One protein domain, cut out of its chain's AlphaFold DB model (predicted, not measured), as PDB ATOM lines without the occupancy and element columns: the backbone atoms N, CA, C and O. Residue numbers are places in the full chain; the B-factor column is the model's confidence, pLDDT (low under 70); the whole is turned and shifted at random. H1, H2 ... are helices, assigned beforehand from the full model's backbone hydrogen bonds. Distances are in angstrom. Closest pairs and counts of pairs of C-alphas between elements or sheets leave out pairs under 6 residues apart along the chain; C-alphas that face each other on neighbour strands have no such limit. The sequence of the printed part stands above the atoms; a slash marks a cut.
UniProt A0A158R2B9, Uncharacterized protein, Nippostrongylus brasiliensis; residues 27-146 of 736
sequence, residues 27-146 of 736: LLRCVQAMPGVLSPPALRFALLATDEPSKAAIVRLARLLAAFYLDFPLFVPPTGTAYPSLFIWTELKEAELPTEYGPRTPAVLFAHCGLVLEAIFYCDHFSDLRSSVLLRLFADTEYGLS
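Overview. This is residues 27 to 146 of the 736 residues of an uncharacterized protein of Nippostrongylus brasiliensis (UniProt A0A158R2B9). Four helices, H3 to H6, pack side by side in a zigzag row, each running opposite ways to the one before, while H2 packs at a steep tilt on residues 54 to 58 of H3, and H1 lies off by itself at the far end from H6. Between H3 and H4 a long stretch without a named element, residues 70 to 104, loops widely round H3. The printed part has 120 residues, with six named helices, H1 to H6 in chain order, and no named strand; the class is all helix. It is compact, with a radius of gyration of the C-alphas of 14.2 A and spans of 42 by 32 by 26 A.

Arrangement. H1, residues 27 to 33, touches no helix. H2, residues 40 to 48, touches residues 54 to 58 alone of H3, residues 52 to 69, at a steep tilt of 50 degrees; their closest C-alphas, of Ala 46 and Ser 54, are 5.1 A apart. H3, with residues 58 to 66 alone, touches H4, residues 105 to 112, in a helical hairpin; the closest C-alphas, of Ala 62 and Pro 106, are 4.5 A apart, and the shallow tilt of 34 degrees is only just short of steep. H4 and H5, residues 116 to 125, form a hairpin at 27 degrees, the C-alphas of Ala 107 and Ala 119 closest at 4.3 A. H5 and H6, residues 129 to 143, form another at 14 degrees, with those of Cys 123 and Ser 132 closest at 5.6 A. H3 and H6 are apart. In H1 to H6 every O i to N i+4 pair is within hydrogen-bond range.

Along the chain. H1 begins at C-alpha 27, (-6.730, 27.372, 27.779). H3 is 25.5 A long, H6 20.3 A and H5 14.4 A; H2 is 12.6 A, H4 10.5 A and H1 10.1 A. H6 ends at C-alpha 143, (-39.568, 5.825, 26.435).

Size, cuts and confidence. The C-alphas farthest apart, of Leu 28 and Ser 146, are 43.7 A apart. The printed part has no cut, and the link H3 to H4 is long. Model confidence is under 70 in residues 27 to 38 and 73 to 100.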
ATOM      1  N   LEU A  27      -5.358  27.183  28.269       37.59
ATOM      2  CA  LEU A  27      -6.730  27.372  27.779       37.59
ATOM      3  C   LEU A  27      -6.830  27.161  26.262       37.59
ATOM      4  O   LEU A  27      -7.741  26.489  25.778       37.59
ATOM      5  N   LEU A  28      -5.822  27.634  25.521       36.66
ATOM      6  CA  LEU A  28      -5.707  27.376  24.089       36.66
ATOM      7  C   LEU A  28      -5.533  25.876  23.811       36.66
ATOM      8  O   LEU A  28      -6.096  25.382  22.846       36.66
ATOM      9  N   ARG A  29      -4.836  25.125  24.677       37.25
ATOM     10  CA  ARG A  29      -4.594  23.687  24.474       37.25
ATOM     11  C   ARG A  29      -5.821  22.801  24.705       37.25
ATOM     12  O   ARG A  29      -5.951  21.819  23.987       37.25
ATOM     13  N   CYS A  30      -6.734  23.131  25.623       39.59
ATOM     14  CA  CYS A  30      -7.994  22.374  25.766       39.59
ATOM     15  C   CYS A  30      -8.946  22.606  24.584       39.59
ATOM     16  O   CYS A  30      -9.552  21.658  24.090       39.59
ATOM     17  N   VAL A  31      -9.022  23.842  24.082       40.56
ATOM     18  CA  VAL A  31      -9.807  24.179  22.884       40.56
ATOM     19  C   VAL A  31      -9.146  23.634  21.607       40.56
ATOM     20  O   VAL A  31      -9.847  23.251  20.679       40.56
ATOM     21  N   GLN A  32      -7.812  23.532  21.565       39.38
ATOM     22  CA  GLN A  32      -7.054  22.977  20.431       39.38
ATOM     23  C   GLN A  32      -6.966  21.441  20.421       39.38
ATOM     24  O   GLN A  32      -6.773  20.866  19.353       39.38
ATOM     25  N   ALA A  33      -7.105  20.765  21.569       41.62
ATOM     26  CA  ALA A  33      -7.137  19.297  21.656       41.62
ATOM     27  C   ALA A  33      -8.508  18.699  21.290       41.62
ATOM     28  O   ALA A  33      -8.617  17.496  21.056       41.62
ATOM     29  N   MET A  34      -9.541  19.538  21.207       46.94
ATOM     30  CA  MET A  34     -10.816  19.221  20.575       46.94
ATOM     31  C   MET A  34     -10.758  19.719  19.127       46.94
ATOM     32  O   MET A  34     -10.961  20.912  18.896       46.94
ATOM     33  N   PRO A  35     -10.488  18.863  18.126       39.75
ATOM     34  CA  PRO A  35     -10.753  19.232  16.744       39.75
ATOM     35  C   PRO A  35     -12.272  19.413  16.605       39.75
ATOM     36  O   PRO A  35     -13.006  18.461  16.371       39.75
ATOM     37  N   GLY A  36     -12.753  20.635  16.829       50.50
ATOM     38  CA  GLY A  36     -14.164  20.990  16.742       50.50
ATOM     39  C   GLY A  36     -14.915  20.945  18.072       50.50
ATOM     40  O   GLY A  36     -15.788  20.103  18.269       50.50
ATOM     41  N   VAL A  37     -14.749  21.974  18.916       53.94
ATOM     42  CA  VAL A  37     -15.986  22.590  19.431       53.94
ATOM     43  C   VAL A  37     -16.741  22.970  18.168       53.94
ATOM     44  O   VAL A  37     -16.260  23.821  17.416       53.94
ATOM     45  N   LEU A  38     -17.805  22.225  17.854       57.50
ATOM     46  CA  LEU A  38     -18.560  22.428  16.625       57.50
ATOM     47  C   LEU A  38     -18.833  23.928  16.539       57.50
ATOM     48  O   LEU A  38     -19.340  24.516  17.483       57.50
ATOM     49  N   SER A  39     -18.417  24.595  15.467       70.00
ATOM     50  CA  SER A  39     -18.903  25.954  15.250       70.00
ATOM     51  C   SER A  39     -20.437  25.890  15.181       70.00
ATOM     52  O   SER A  39     -20.969  24.840  14.808       70.00
ATOM     53  N   PRO A  40     -21.191  26.954  15.497       70.69
ATOM     54  CA  PRO A  40     -22.649  26.904  15.372       70.69
ATOM     55  C   PRO A  40     -23.139  26.360  14.007       70.69
ATOM     56  O   PRO A  40     -24.089  25.576  13.988       70.69
ATOM     57  N   PRO A  41     -22.476  26.657  12.866       73.06
ATOM     58  CA  PRO A  41     -22.745  25.982  11.594       73.06
ATOM     59  C   PRO A  41     -22.450  24.474  11.606       73.06
ATOM     60  O   PRO A  41     -23.292  23.696  11.168       73.06
ATOM     61  N   ALA A  42     -21.294  24.043  12.121       73.44
ATOM     62  CA  ALA A  42     -20.945  22.624  12.205       73.44
ATOM     63  C   ALA A  42     -21.893  21.849  13.135       73.44
ATOM     64  O   ALA A  42     -22.230  20.706  12.845       73.44
ATOM     65  N   LEU A  43     -22.384  22.483  14.205       78.19
ATOM     66  CA  LEU A  43     -23.377  21.901  15.103       78.19
ATOM     67  C   LEU A  43     -24.709  21.694  14.384       78.19
ATOM     68  O   LEU A  43     -25.310  20.637  14.521       78.19
ATOM     69  N   ARG A  44     -25.150  22.664  13.574       78.88
ATOM     70  CA  ARG A  44     -26.359  22.509  12.750       78.88
ATOM     71  C   ARG A  44     -26.233  21.347  11.770       78.88
ATOM     72  O   ARG A  44     -27.164  20.561  11.660       78.88
ATOM     73  N   PHE A  45     -25.090  21.213  11.096       80.31
ATOM     74  CA  PHE A  45     -24.856  20.075  10.204       80.31
ATOM     75  C   PHE A  45     -24.834  18.748  10.964       80.31
ATOM     76  O   PHE A  45     -25.470  17.801  10.517       80.31
ATOM     77  N   ALA A  46     -24.182  18.697  12.129       79.69
ATOM     78  CA  ALA A  46     -24.156  17.501  12.965       79.69
ATOM     79  C   ALA A  46     -25.549  17.119  13.491       79.69
ATOM     80  O   ALA A  46     -25.854  15.937  13.568       79.69
ATOM     81  N   LEU A  47     -26.402  18.094  13.834       81.50
ATOM     82  CA  LEU A  47     -27.773  17.844  14.305       81.50
ATOM     83  C   LEU A  47     -28.671  17.276  13.200       81.50
ATOM     84  O   LEU A  47     -29.537  16.454  13.475       81.50
ATOM     85  N   LEU A  48     -28.463  17.709  11.955       83.44
ATOM     86  CA  LEU A  48     -29.185  17.188  10.792       83.44
ATOM     87  C   LEU A  48     -28.658  15.822  10.335       83.44
ATOM     88  O   LEU A  48     -29.359  15.096   9.630       83.44
ATOM     89  N   ALA A  49     -27.427  15.480  10.706       82.62
ATOM     90  CA  ALA A  49     -26.813  14.218  10.353       82.62
ATOM     91  C   ALA A  49     -27.276  13.118  11.324       82.62
ATOM     92  O   ALA A  49     -27.169  13.233  12.544       82.62
ATOM     93  N   THR A  50     -27.832  12.032  10.786       77.19
ATOM     94  CA  THR A  50     -28.361  10.916  11.591       77.19
ATOM     95  C   THR A  50     -27.299   9.873  11.948       77.19
ATOM     96  O   THR A  50     -27.633   8.811  12.471       77.19
ATOM     97  N   ASP A  51     -26.033  10.133  11.630       85.25
ATOM     98  CA  ASP A  51     -24.929   9.203  11.807       85.25
ATOM     99  C   ASP A  51     -24.406   9.193  13.256       85.25
ATOM    100  O   ASP A  51     -24.312  10.213  13.941       85.25
ATOM    101  N   GLU A  52     -24.043   8.002  13.735       80.62
ATOM    102  CA  GLU A  52     -23.543   7.786  15.097       80.62
ATOM    103  C   GLU A  52     -22.318   8.638  15.495       80.62
ATOM    104  O   GLU A  52     -22.292   9.118  16.634       80.62
ATOM    105  N   PRO A  53     -21.314   8.908  14.633       79.94
ATOM    106  CA  PRO A  53     -20.193   9.751  15.042       79.94
ATOM    107  C   PRO A  53     -20.598  11.222  15.227       79.94
ATOM    108  O   PRO A  53     -20.089  11.861  16.153       79.94
ATOM    109  N   SER A  54     -21.551  11.745  14.444       80.94
ATOM    110  CA  SER A  54     -22.107  13.093  14.654       80.94
ATOM    111  C   SER A  54     -22.886  13.187  15.963       80.94
ATOM    112  O   SER A  54     -22.645  14.108  16.749       80.94
ATOM    113  N   LYS A  55     -23.740  12.197  16.271       82.12
ATOM    114  CA  LYS A  55     -24.425  12.122  17.575       82.12
ATOM    115  C   LYS A  55     -23.431  12.064  18.730       82.12
ATOM    116  O   LYS A  55     -23.579  12.799  19.705       82.12
ATOM    117  N   ALA A  56     -22.385  11.245  18.614       82.94
ATOM    118  CA  ALA A  56     -21.344  11.157  19.631       82.94
ATOM    119  C   ALA A  56     -20.632  12.504  19.833       82.94
ATOM    120  O   ALA A  56     -20.394  12.897  20.974       82.94
ATOM    121  N   ALA A  57     -20.329  13.244  18.762       81.06
ATOM    122  CA  ALA A  57     -19.749  14.584  18.859       81.06
ATOM    123  C   ALA A  57     -20.692  15.578  19.564       81.06
ATOM    124  O   ALA A  57     -20.252  16.324  20.440       81.06
ATOM    125  N   ILE A  58     -21.993  15.536  19.250       84.06
ATOM    126  CA  ILE A  58     -23.012  16.370  19.903       84.06
ATOM    127  C   ILE A  58     -23.125  16.045  21.393       84.06
ATOM    128  O   ILE A  58     -23.130  16.960  22.211       84.06
ATOM    129  N   VAL A  59     -23.170  14.763  21.767       86.00
ATOM    130  CA  VAL A  59     -23.220  14.339  23.176       86.00
ATOM    131  C   VAL A  59     -21.985  14.815  23.934       86.00
ATOM    132  O   VAL A  59     -22.097  15.308  25.053       86.00
ATOM    133  N   ARG A  60     -20.798  14.704  23.332       83.50
ATOM    134  CA  ARG A  60     -19.546  15.183  23.936       83.50
ATOM    135  C   ARG A  60     -19.582  16.693  24.171       83.50
ATOM    136  O   ARG A  60     -19.209  17.139  25.253       83.50
ATOM    137  N   LEU A  61     -20.081  17.460  23.198       83.62
ATOM    138  CA  LEU A  61     -20.310  18.894  23.359       83.62
ATOM    139  C   LEU A  61     -21.336  19.164  24.469       83.62
ATOM    140  O   LEU A  61     -21.059  19.963  25.354       83.62
ATOM    141  N   ALA A  62     -22.477  18.474  24.471       86.88
ATOM    142  CA  ALA A  62     -23.524  18.626  25.480       86.88
ATOM    143  C   ALA A  62     -22.996  18.382  26.897       86.88
ATOM    144  O   ALA A  62     -23.235  19.198  27.779       86.88
ATOM    145  N   ARG A  63     -22.212  17.316  27.097       86.25
ATOM    146  CA  ARG A  63     -21.547  17.013  28.371       86.25
ATOM    147  C   ARG A  63     -20.557  18.101  28.760       86.25
ATOM    148  O   ARG A  63     -20.613  18.561  29.891       86.25
ATOM    149  N   LEU A  64     -19.697  18.551  27.844       80.62
ATOM    150  CA  LEU A  64     -18.752  19.637  28.120       80.62
ATOM    151  C   LEU A  64     -19.476  20.925  28.542       80.62
ATOM    152  O   LEU A  64     -19.115  21.540  29.541       80.62
ATOM    153  N   LEU A  65     -20.513  21.318  27.798       82.75
ATOM    154  CA  LEU A  65     -21.320  22.495  28.111       82.75
ATOM    155  C   LEU A  65     -22.062  22.315  29.444       82.75
ATOM    156  O   LEU A  65     -22.112  23.243  30.243       82.75
ATOM    157  N   ALA A  66     -22.617  21.128  29.700       86.00
ATOM    158  CA  ALA A  66     -23.277  20.823  30.960       86.00
ATOM    159  C   ALA A  66     -22.311  20.943  32.132       86.00
ATOM    160  O   ALA A  66     -22.614  21.656  33.077       86.00
ATOM    161  N   ALA A  67     -21.138  20.316  32.042       80.12
ATOM    162  CA  ALA A  67     -20.113  20.433  33.066       80.12
ATOM    163  C   ALA A  67     -19.748  21.889  33.331       80.12
ATOM    164  O   ALA A  67     -19.747  22.297  34.481       80.12
ATOM    165  N   PHE A  68     -19.539  22.692  32.289       79.81
ATOM    166  CA  PHE A  68     -19.228  24.105  32.473       79.81
ATOM    167  C   PHE A  68     -20.308  24.833  33.267       79.81
ATOM    168  O   PHE A  68     -20.006  25.548  34.209       79.81
ATOM    169  N   TYR A  69     -21.568  24.651  32.878       82.19
ATOM    170  CA  TYR A  69     -22.673  25.361  33.505       82.19
ATOM    171  C   TYR A  69     -22.985  24.882  34.918       82.19
ATOM    172  O   TYR A  69     -23.500  25.657  35.716       82.19
ATOM    173  N   LEU A  70     -22.695  23.617  35.213       80.94
ATOM    174  CA  LEU A  70     -22.805  23.038  36.550       80.94
ATOM    175  C   LEU A  70     -21.594  23.383  37.435       80.94
ATOM    176  O   LEU A  70     -21.470  22.832  38.528       80.94
ATOM    177  N   ASP A  71     -20.681  24.236  36.950       74.94
ATOM    178  CA  ASP A  71     -19.380  24.532  37.556       74.94
ATOM    179  C   ASP A  71     -18.560  23.258  37.850       74.94
ATOM    180  O   ASP A  71     -17.767  23.181  38.791       74.94
ATOM    181  N   PHE A  72     -18.746  22.221  37.030       70.31
ATOM    182  CA  PHE A  72     -17.924  21.022  37.056       70.31
ATOM    183  C   PHE A  72     -16.596  21.272  36.336       70.31
ATOM    184  O   PHE A  72     -16.523  22.021  35.355       70.31
ATOM    185  N   PRO A  73     -15.525  20.586  36.755       59.41
ATOM    186  CA  PRO A  73     -14.286  20.556  35.993       59.41
ATOM    187  C   PRO A  73     -14.477  20.172  34.538       59.41
ATOM    188  O   PRO A  73     -15.005  19.109  34.203       59.41
ATOM    189  N   LEU A  74     -13.897  20.986  33.669       61.06
ATOM    190  CA  LEU A  74     -13.808  20.685  32.254       61.06
ATOM    191  C   LEU A  74     -12.554  19.857  31.983       61.06
ATOM    192  O   LEU A  74     -11.455  20.383  31.833       61.06
ATOM    193  N   PHE A  75     -12.721  18.540  31.894       59.59
ATOM    194  CA  PHE A  75     -11.648  17.636  31.479       59.59
ATOM    195  C   PHE A  75     -11.750  17.300  30.004       59.59
ATOM    196  O   PHE A  75     -12.788  16.817  29.573       59.59
ATOM    197  N   VAL A  76     -10.661  17.423  29.251       56.81
ATOM    198  CA  VAL A  76     -10.564  16.803  27.922       56.81
ATOM    199  C   VAL A  76      -9.953  15.405  28.093       56.81
ATOM    200  O   VAL A  76      -8.842  15.306  28.620       56.81
ATOM    201  N   PRO A  77     -10.638  14.317  27.691       56.81
ATOM    202  CA  PRO A  77     -10.081  12.970  27.770       56.81
ATOM    203  C   PRO A  77      -8.747  12.891  27.007       56.81
ATOM    204  O   PRO A  77      -8.693  13.323  25.852       56.81
ATOM    205  N   PRO A  78      -7.678  12.315  27.590       50.50
ATOM    206  CA  PRO A  78      -6.330  12.341  27.009       50.50
ATOM    207  C   PRO A  78      -6.198  11.577  25.679       50.50
ATOM    208  O   PRO A  78      -5.161  11.667  25.027       50.50
ATOM    209  N   THR A  79      -7.220  10.822  25.264       53.94
ATOM    210  CA  THR A  79      -7.168   9.903  24.113       53.94
ATOM    211  C   THR A  79      -8.321  10.051  23.111       53.94
ATOM    212  O   THR A  79      -8.552   9.146  22.316       53.94
ATOM    213  N   GLY A  80      -9.083  11.153  23.122       52.47
ATOM    214  CA  GLY A  80     -10.243  11.307  22.216       52.47
ATOM    215  C   GLY A  80     -11.392  10.317  22.493       52.47
ATOM    216  O   GLY A  80     -12.334  10.183  21.700       52.47
ATOM    217  N   THR A  81     -11.314   9.632  23.633       55.66
ATOM    218  CA  THR A  81     -12.352   8.779  24.211       55.66
ATOM    219  C   THR A  81     -13.566   9.619  24.624       55.66
ATOM    220  O   THR A  81     -13.482  10.839  24.753       55.66
ATOM    221  N   ALA A  82     -14.742   8.993  24.730       57.25
ATOM    222  CA  ALA A  82     -15.974   9.708  25.060       57.25
ATOM    223  C   ALA A  82     -15.872  10.370  26.444       57.25
ATOM    224  O   ALA A  82     -15.353   9.769  27.382       57.25
ATOM    225  N   TYR A  83     -16.392  11.595  26.571       62.47
ATOM    226  CA  TYR A  83     -16.526  12.258  27.867       62.47
ATOM    227  C   TYR A  83     -17.354  11.375  28.817       62.47
ATOM    228  O   TYR A  83     -18.387  10.848  28.381       62.47
ATOM    229  N   PRO A  84     -16.929  11.206  30.083       58.25
ATOM    230  CA  PRO A  84     -17.677  10.422  31.059       58.25
ATOM    231  C   PRO A  84     -19.061  11.041  31.294       58.25
ATOM    232  O   PRO A  84     -19.265  12.233  31.073       58.25
ATOM    233  N   SER A  85     -20.035  10.229  31.709       60.62
ATOM    234  CA  SER A  85     -21.366  10.731  32.067       60.62
ATOM    235  C   SER A  85     -21.274  11.760  33.198       60.62
ATOM    236  O   SER A  85     -20.421  11.611  34.077       60.62
ATOM    237  N   LEU A  86     -22.208  12.718  33.238       58.59
ATOM    238  CA  LEU A  86     -22.283  13.771  34.266       58.59
ATOM    239  C   LEU A  86     -22.173  13.248  35.712       58.59
ATOM    240  O   LEU A  86     -21.649  13.940  36.578       58.59
ATOM    241  N   PHE A  87     -22.576  12.000  35.955       54.94
ATOM    242  CA  PHE A  87     -22.517  11.319  37.252       54.94
ATOM    243  C   PHE A  87     -21.102  11.070  37.822       54.94
ATOM    244  O   PHE A  87     -20.993  10.710  38.990       54.94
ATOM    245  N   ILE A  88     -20.033  11.213  37.025       54.56
ATOM    246  CA  ILE A  88     -18.647  10.831  37.392       54.56
ATOM    247  C   ILE A  88     -17.751  12.068  37.639       54.56
ATOM    248  O   ILE A  88     -16.589  11.948  38.013       54.56
ATOM    249  N   TRP A  89     -18.265  13.285  37.444       52.53
ATOM    250  CA  TRP A  89     -17.424  14.467  37.205       52.53
ATOM    251  C   TRP A  89     -17.009  15.307  38.427       52.53
ATOM    252  O   TRP A  89     -16.374  16.345  38.263       52.53
ATOM    253  N   THR A  90     -17.312  14.886  39.653       42.12
ATOM    254  CA  THR A  90     -17.337  15.765  40.840       42.12
ATOM    255  C   THR A  90     -15.985  16.171  41.471       42.12
ATOM    256  O   THR A  90     -16.008  16.706  42.573       42.12
ATOM    257  N   GLU A  91     -14.809  15.961  40.854       39.97
ATOM    258  CA  GLU A  91     -13.532  15.996  41.619       39.97
ATOM    259  C   GLU A  91     -12.403  16.988  41.249       39.97
ATOM    260  O   GLU A  91     -11.432  17.044  41.997       39.97
ATOM    261  N   LEU A  92     -12.425  17.807  40.192       45.25
ATOM    262  CA  LEU A  92     -11.280  18.708  39.864       45.25
ATOM    263  C   LEU A  92     -11.720  20.079  39.291       45.25
ATOM    264  O   LEU A  92     -12.869  20.450  39.461       45.25
ATOM    265  N   LYS A  93     -10.830  20.872  38.655       41.03
ATOM    266  CA  LYS A  93     -10.991  22.337  38.429       41.03
ATOM    267  C   LYS A  93     -11.291  22.830  36.986       41.03
ATOM    268  O   LYS A  93     -11.085  22.111  36.015       41.03
ATOM    269  N   GLU A  94     -11.750  24.089  36.926       40.62
ATOM    270  CA  GLU A  94     -12.483  24.866  35.891       40.62
ATOM    271  C   GLU A  94     -11.759  25.256  34.573       40.62
ATOM    272  O   GLU A  94     -10.533  25.383  34.525       40.62
ATOM    273  N   ALA A  95     -12.549  25.566  33.526       47.22
ATOM    274  CA  ALA A  95     -12.153  26.320  32.318       47.22
ATOM    275  C   ALA A  95     -13.322  27.199  31.780       47.22
ATOM    276  O   ALA A  95     -14.460  27.000  32.185       47.22
ATOM    277  N   GLU A  96     -13.061  28.166  30.882       48.97
ATOM    278  CA  GLU A  96     -14.054  29.131  30.337       48.97
ATOM    279  C   GLU A  96     -14.567  28.770  28.913       48.97
ATOM    280  O   GLU A  96     -13.798  28.260  28.095       48.97
ATOM    281  N   LEU A  97     -15.847  29.062  28.594       56.06
ATOM    282  CA  LEU A  97     -16.540  28.719  27.328       56.06
ATOM    283  C   LEU A  97     -16.961  29.931  26.448       56.06
ATOM    284  O   LEU A  97     -17.119  31.040  26.957       56.06
ATOM    285  N   PRO A  98     -17.216  29.724  25.131       59.00
ATOM    286  CA  PRO A  98     -17.764  30.741  24.220       59.00
ATOM    287  C   PRO A  98     -19.198  31.186  24.566       59.00
ATOM    288  O   PRO A  98     -20.033  30.377  24.962       59.00
ATOM    289  N   THR A  99     -19.522  32.458  24.312       61.19
ATOM    290  CA  THR A  99     -20.803  33.107  24.676       61.19
ATOM    291  C   THR A  99     -22.029  32.647  23.878       61.19
ATOM    292  O   THR A  99     -23.155  32.975  24.241       61.19
ATOM    293  N   GLU A 100     -21.836  31.920  22.779       66.94
ATOM    294  CA  GLU A 100     -22.908  31.459  21.880       66.94
ATOM    295  C   GLU A 100     -23.663  30.244  22.436       66.94
ATOM    296  O   GLU A 100     -24.817  29.995  22.083       66.94
ATOM    297  N   TYR A 101     -23.022  29.497  23.333       70.56
ATOM    298  CA  TYR A 101     -23.601  28.336  23.984       70.56
ATOM    299  C   TYR A 101     -24.250  28.755  25.279       70.56
ATOM    300  O   TYR A 101     -23.553  28.834  26.270       70.56
ATOM    301  N   GLY A 102     -25.557  29.015  25.292       77.44
ATOM    302  CA  GLY A 102     -26.279  29.357  26.523       77.44
ATOM    303  C   GLY A 102     -26.515  28.154  27.453       77.44
ATOM    304  O   GLY A 102     -26.406  27.006  27.004       77.44
ATOM    305  N   PRO A 103     -26.954  28.387  28.705       79.50
ATOM    306  CA  PRO A 103     -27.236  27.337  29.699       79.50
ATOM    307  C   PRO A 103     -28.386  26.404  29.296       79.50
ATOM    308  O   PRO A 103     -28.617  25.377  29.905       79.50
ATOM    309  N   ARG A 104     -29.134  26.715  28.239       81.12
ATOM    310  CA  ARG A 104     -30.204  25.841  27.727       81.12
ATOM    311  C   ARG A 104     -29.695  24.773  26.769       81.12
ATOM    312  O   ARG A 104     -30.342  23.747  26.579       81.12
ATOM    313  N   THR A 105     -28.551  25.034  26.145       83.00
ATOM    314  CA  THR A 105     -27.996  24.199  25.080       83.00
ATOM    315  C   THR A 105     -27.770  22.753  25.530       83.00
ATOM    316  O   THR A 105     -28.178  21.861  24.792       83.00
ATOM    317  N   PRO A 106     -27.204  22.470  26.723       86.81
ATOM    318  CA  PRO A 106     -26.927  21.093  27.123       86.81
ATOM    319  C   PRO A 106     -28.184  20.223  27.187       86.81
ATOM    320  O   PRO A 106     -28.206  19.153  26.587       86.81
ATOM    321  N   ALA A 107     -29.249  20.709  27.834       85.38
ATOM    322  CA  ALA A 107     -30.512  19.981  27.955       85.38
ATOM    323  C   ALA A 107     -31.116  19.626  26.587       85.38
ATOM    324  O   ALA A 107     -31.542  18.492  26.372       85.38
ATOM    325  N   VAL A 108     -31.098  20.574  25.643       85.06
ATOM    326  CA  VAL A 108     -31.624  20.368  24.284       85.06
ATOM    327  C   VAL A 108     -30.787  19.348  23.515       85.06
ATOM    328  O   VAL A 108     -31.345  18.457  22.882       85.06
ATOM    329  N   LEU A 109     -29.455  19.446  23.582       86.00
ATOM    330  CA  LEU A 109     -28.568  18.511  22.887       86.00
ATOM    331  C   LEU A 109     -28.670  17.092  23.464       86.00
ATOM    332  O   LEU A 109     -28.677  16.125  22.706       86.00
ATOM    333  N   PHE A 110     -28.800  16.958  24.786       88.19
ATOM    334  CA  PHE A 110     -29.039  15.665  25.424       88.19
ATOM    335  C   PHE A 110     -30.369  15.049  25.002       88.19
ATOM    336  O   PHE A 110     -30.388  13.889  24.594       88.19
ATOM    337  N   ALA A 111     -31.457  15.822  25.045       85.88
ATOM    338  CA  ALA A 111     -32.773  15.352  24.619       85.88
ATOM    339  C   ALA A 111     -32.776  14.943  23.136       85.88
ATOM    340  O   ALA A 111     -33.270  13.868  22.803       85.88
ATOM    341  N   HIS A 112     -32.146  15.741  22.265       84.50
ATOM    342  CA  HIS A 112     -32.004  15.439  20.835       84.50
ATOM    343  C   HIS A 112     -31.257  14.121  20.582       84.50
ATOM    344  O   HIS A 112     -31.607  13.365  19.681       84.50
ATOM    345  N   CYS A 113     -30.235  13.823  21.385       85.75
ATOM    346  CA  CYS A 113     -29.463  12.586  21.274       85.75
ATOM    347  C   CYS A 113     -30.081  11.392  22.025       85.75
ATOM    348  O   CYS A 113     -29.428  10.357  22.139       85.75
ATOM    349  N   GLY A 114     -31.300  11.519  22.563       84.25
ATOM    350  CA  GLY A 114     -31.968  10.462  23.332       84.25
ATOM    351  C   GLY A 114     -31.410  10.245  24.745       84.25
ATOM    352  O   GLY A 114     -31.800   9.306  25.431       84.25
ATOM    353  N   LEU A 115     -30.524  11.122  25.227       87.19
ATOM    354  CA  LEU A 115     -29.967  11.092  26.585       87.19
ATOM    355  C   LEU A 115     -30.842  11.897  27.557       87.19
ATOM    356  O   LEU A 115     -30.369  12.783  28.269       87.19
ATOM    357  N   VAL A 116     -32.140  11.593  27.583       88.38
ATOM    358  CA  VAL A 116     -33.143  12.385  28.316       88.38
ATOM    359  C   VAL A 116     -32.877  12.413  29.826       88.38
ATOM    360  O   VAL A 116     -33.092  13.438  30.462       88.38
ATOM    361  N   LEU A 117     -32.311  11.349  30.403       88.44
ATOM    362  CA  LEU A 117     -31.929  11.321  31.822       88.44
ATOM    363  C   LEU A 117     -30.812  12.321  32.164       88.44
ATOM    364  O   LEU A 117     -30.859  12.954  33.216       88.44
ATOM    365  N   GLU A 118     -29.827  12.501  31.278       89.19
ATOM    366  CA  GLU A 118     -28.777  13.514  31.461       89.19
ATOM    367  C   GLU A 118     -29.346  14.929  31.289       89.19
ATOM    368  O   GLU A 118     -28.967  15.837  32.031       89.19
ATOM    369  N   ALA A 119     -30.309  15.107  30.376       88.19
ATOM    370  CA  ALA A 119     -31.041  16.364  30.229       88.19
ATOM    371  C   ALA A 119     -31.828  16.718  31.502       88.19
ATOM    372  O   ALA A 119     -31.773  17.860  31.961       88.19
ATOM    373  N   ILE A 120     -32.530  15.734  32.080       89.00
ATOM    374  CA  ILE A 120     -33.286  15.873  33.328       89.00
ATOM    375  C   ILE A 120     -32.345  16.244  34.475       89.00
ATOM    376  O   ILE A 120     -32.573  17.250  35.142       89.00
ATOM    377  N   PHE A 121     -31.257  15.488  34.653       86.38
ATOM    378  CA  PHE A 121     -30.270  15.740  35.702       86.38
ATOM    379  C   PHE A 121     -29.695  17.158  35.619       86.38
ATOM    380  O   PHE A 121     -29.588  17.859  36.626       86.38
ATOM    381  N   TYR A 122     -29.365  17.599  34.404       88.81
ATOM    382  CA  TYR A 122     -28.890  18.953  34.168       88.81
ATOM    383  C   TYR A 122     -29.941  20.003  34.561       88.81
ATOM    384  O   TYR A 122     -29.617  20.944  35.281       88.81
ATOM    385  N   CYS A 123     -31.204  19.842  34.147       88.56
ATOM    386  CA  CYS A 123     -32.272  20.798  34.470       88.56
ATOM    387  C   CYS A 123     -32.593  20.851  35.971       88.56
ATOM    388  O   CYS A 123     -32.827  21.935  36.512       88.56
ATOM    389  N   ASP A 124     -32.568  19.701  36.649       85.81
ATOM    390  CA  ASP A 124     -32.830  19.606  38.087       85.81
ATOM    391  C   ASP A 124     -31.787  20.375  38.908       85.81
ATOM    392  O   ASP A 124     -32.136  20.994  39.915       85.81
ATOM    393  N   HIS A 125     -30.525  20.407  38.462       84.06
ATOM    394  CA  HIS A 125     -29.477  21.168  39.143       84.06
ATOM    395  C   HIS A 125     -29.778  22.672  39.196       84.06
ATOM    396  O   HIS A 125     -29.581  23.306  40.232       84.06
ATOM    397  N   PHE A 126     -30.319  23.245  38.116       80.75
ATOM    398  CA  PHE A 126     -30.717  24.661  38.084       80.75
ATOM    399  C   PHE A 126     -32.082  24.920  38.718       80.75
ATOM    400  O   PHE A 126     -32.549  26.057  38.705       80.75
ATOM    401  N   SER A 127     -32.729  23.888  39.270       78.12
ATOM    402  CA  SER A 127     -34.090  23.981  39.801       78.12
ATOM    403  C   SER A 127     -35.093  24.528  38.773       78.12
ATOM    404  O   SER A 127     -36.080  25.169  39.139       78.12
ATOM    405  N   ASP A 128     -34.863  24.277  37.476       81.00
ATOM    406  CA  ASP A 128     -35.810  24.642  36.421       81.00
ATOM    407  C   ASP A 128     -36.941  23.611  36.380       81.00
ATOM    408  O   ASP A 128     -36.939  22.672  35.578       81.00
ATOM    409  N   LEU A 129     -37.913  23.795  37.279       80.38
ATOM    410  CA  LEU A 129     -39.051  22.896  37.451       80.38
ATOM    411  C   LEU A 129     -39.818  22.694  36.139       80.38
ATOM    412  O   LEU A 129     -40.239  21.584  35.836       80.38
ATOM    413  N   ARG A 130     -39.976  23.745  35.328       83.06
ATOM    414  CA  ARG A 130     -40.737  23.656  34.078       83.06
ATOM    415  C   ARG A 130     -40.041  22.734  33.082       83.06
ATOM    416  O   ARG A 130     -40.680  21.831  32.545       83.06
ATOM    417  N   SER A 131     -38.751  22.951  32.836       83.50
ATOM    418  CA  SER A 131     -37.981  22.104  31.913       83.50
ATOM    419  C   SER A 131     -37.850  20.675  32.441       83.50
ATOM    420  O   SER A 131     -37.979  19.718  31.682       83.50
ATOM    421  N   SER A 132     -37.674  20.536  33.753       85.56
ATOM    422  CA  SER A 132     -37.618  19.271  34.484       85.56
ATOM    423  C   SER A 132     -38.897  18.430  34.329       85.56
ATOM    424  O   SER A 132     -38.820  17.243  34.002       85.56
ATOM    425  N   VAL A 133     -40.078  19.048  34.468       87.31
ATOM    426  CA  VAL A 133     -41.377  18.394  34.242       87.31
ATOM    427  C   VAL A 133     -41.567  18.024  32.775       87.31
ATOM    428  O   VAL A 133     -41.927  16.888  32.476       87.31
ATOM    429  N   LEU A 134     -41.286  18.948  31.850       86.56
ATOM    430  CA  LEU A 134     -41.452  18.701  30.415       86.56
ATOM    431  C   LEU A 134     -40.578  17.543  29.924       86.56
ATOM    432  O   LEU A 134     -41.055  16.704  29.165       86.56
ATOM    433  N   LEU A 135     -39.323  17.469  30.373       86.62
ATOM    434  CA  LEU A 135     -38.419  16.383  30.001       86.62
ATOM    435  C   LEU A 135     -38.851  15.036  30.586       86.62
ATOM    436  O   LEU A 135     -38.685  14.025  29.914       86.62
ATOM    437  N   ARG A 136     -39.418  15.007  31.799       89.62
ATOM    438  CA  ARG A 136     -39.970  13.779  32.396       89.62
ATOM    439  C   ARG A 136     -41.236  13.315  31.686       89.62
ATOM    440  O   ARG A 136     -41.342  12.137  31.382       89.62
ATOM    441  N   LEU A 137     -42.153  14.228  31.365       86.75
ATOM    442  CA  LEU A 137     -43.335  13.901  30.563       86.75
ATOM    443  C   LEU A 137     -42.925  13.365  29.187       86.75
ATOM    444  O   LEU A 137     -43.416  12.324  28.773       86.75
ATOM    445  N   PHE A 138     -41.965  14.019  28.527       86.12
ATOM    446  CA  PHE A 138     -41.395  13.540  27.268       86.12
ATOM    447  C   PHE A 138     -40.727  12.164  27.413       86.12
ATOM    448  O   PHE A 138     -40.906  11.292  26.566       86.12
ATOM    449  N   ALA A 139     -39.969  11.947  28.493       87.50
ATOM    450  CA  ALA A 139     -39.342  10.661  28.783       87.50
ATOM    451  C   ALA A 139     -40.384   9.544  28.944       87.50
ATOM    452  O   ALA A 139     -40.185   8.427  28.470       87.50
ATOM    453  N   ASP A 140     -41.504   9.851  29.588       87.56
ATOM    454  CA  ASP A 140     -42.571   8.890  29.835       87.56
ATOM    455  C   ASP A 140     -43.350   8.572  28.564       87.56
ATOM    456  O   ASP A 140     -43.633   7.403  28.314       87.56
ATOM    457  N   THR A 141     -43.635   9.576  27.731       85.44
ATOM    458  CA  THR A 141     -44.357   9.374  26.468       85.44
ATOM    459  C   THR A 141     -43.525   8.630  25.434       85.44
ATOM    460  O   THR A 141     -44.041   7.737  24.770       85.44
ATOM    461  N   GLU A 142     -42.245   8.979  25.289       84.56
ATOM    462  CA  GLU A 142     -41.390   8.411  24.239       84.56
ATOM    463  C   GLU A 142     -40.715   7.101  24.661       84.56
ATOM    464  O   GLU A 142     -40.500   6.222  23.827       84.56
ATOM    465  N   TYR A 143     -40.372   6.952  25.945       84.50
ATOM    466  CA  TYR A 143     -39.568   5.825  26.435       84.50
ATOM    467  C   TYR A 143     -40.281   4.962  27.485       84.50
ATOM    468  O   TYR A 143     -39.731   3.936  27.885       84.50
ATOM    469  N   GLY A 144     -41.480   5.343  27.945       85.12
ATOM    470  CA  GLY A 144     -42.250   4.559  28.919       85.12
ATOM    471  C   GLY A 144     -41.579   4.439  30.291       85.12
ATOM    472  O   GLY A 144     -41.727   3.414  30.952       85.12
ATOM    473  N   LEU A 145     -40.795   5.443  30.704       83.38
ATOM    474  CA  LEU A 145     -39.959   5.370  31.911       83.38
ATOM    475  C   LEU A 145     -40.695   5.689  33.225       83.38
ATOM    476  O   LEU A 145     -40.143   5.424  34.294       83.38
ATOM    477  N   SER A 146     -41.928   6.204  33.178       87.69
ATOM    478  CA  SER A 146     -42.763   6.548  34.352       87.69
ATOM    479  C   SER A 146     -42.075   7.449  35.403       87.69
ATOM    480  O   SER A 146     -42.329   7.356  36.601       87.69
TER     481      SER A 146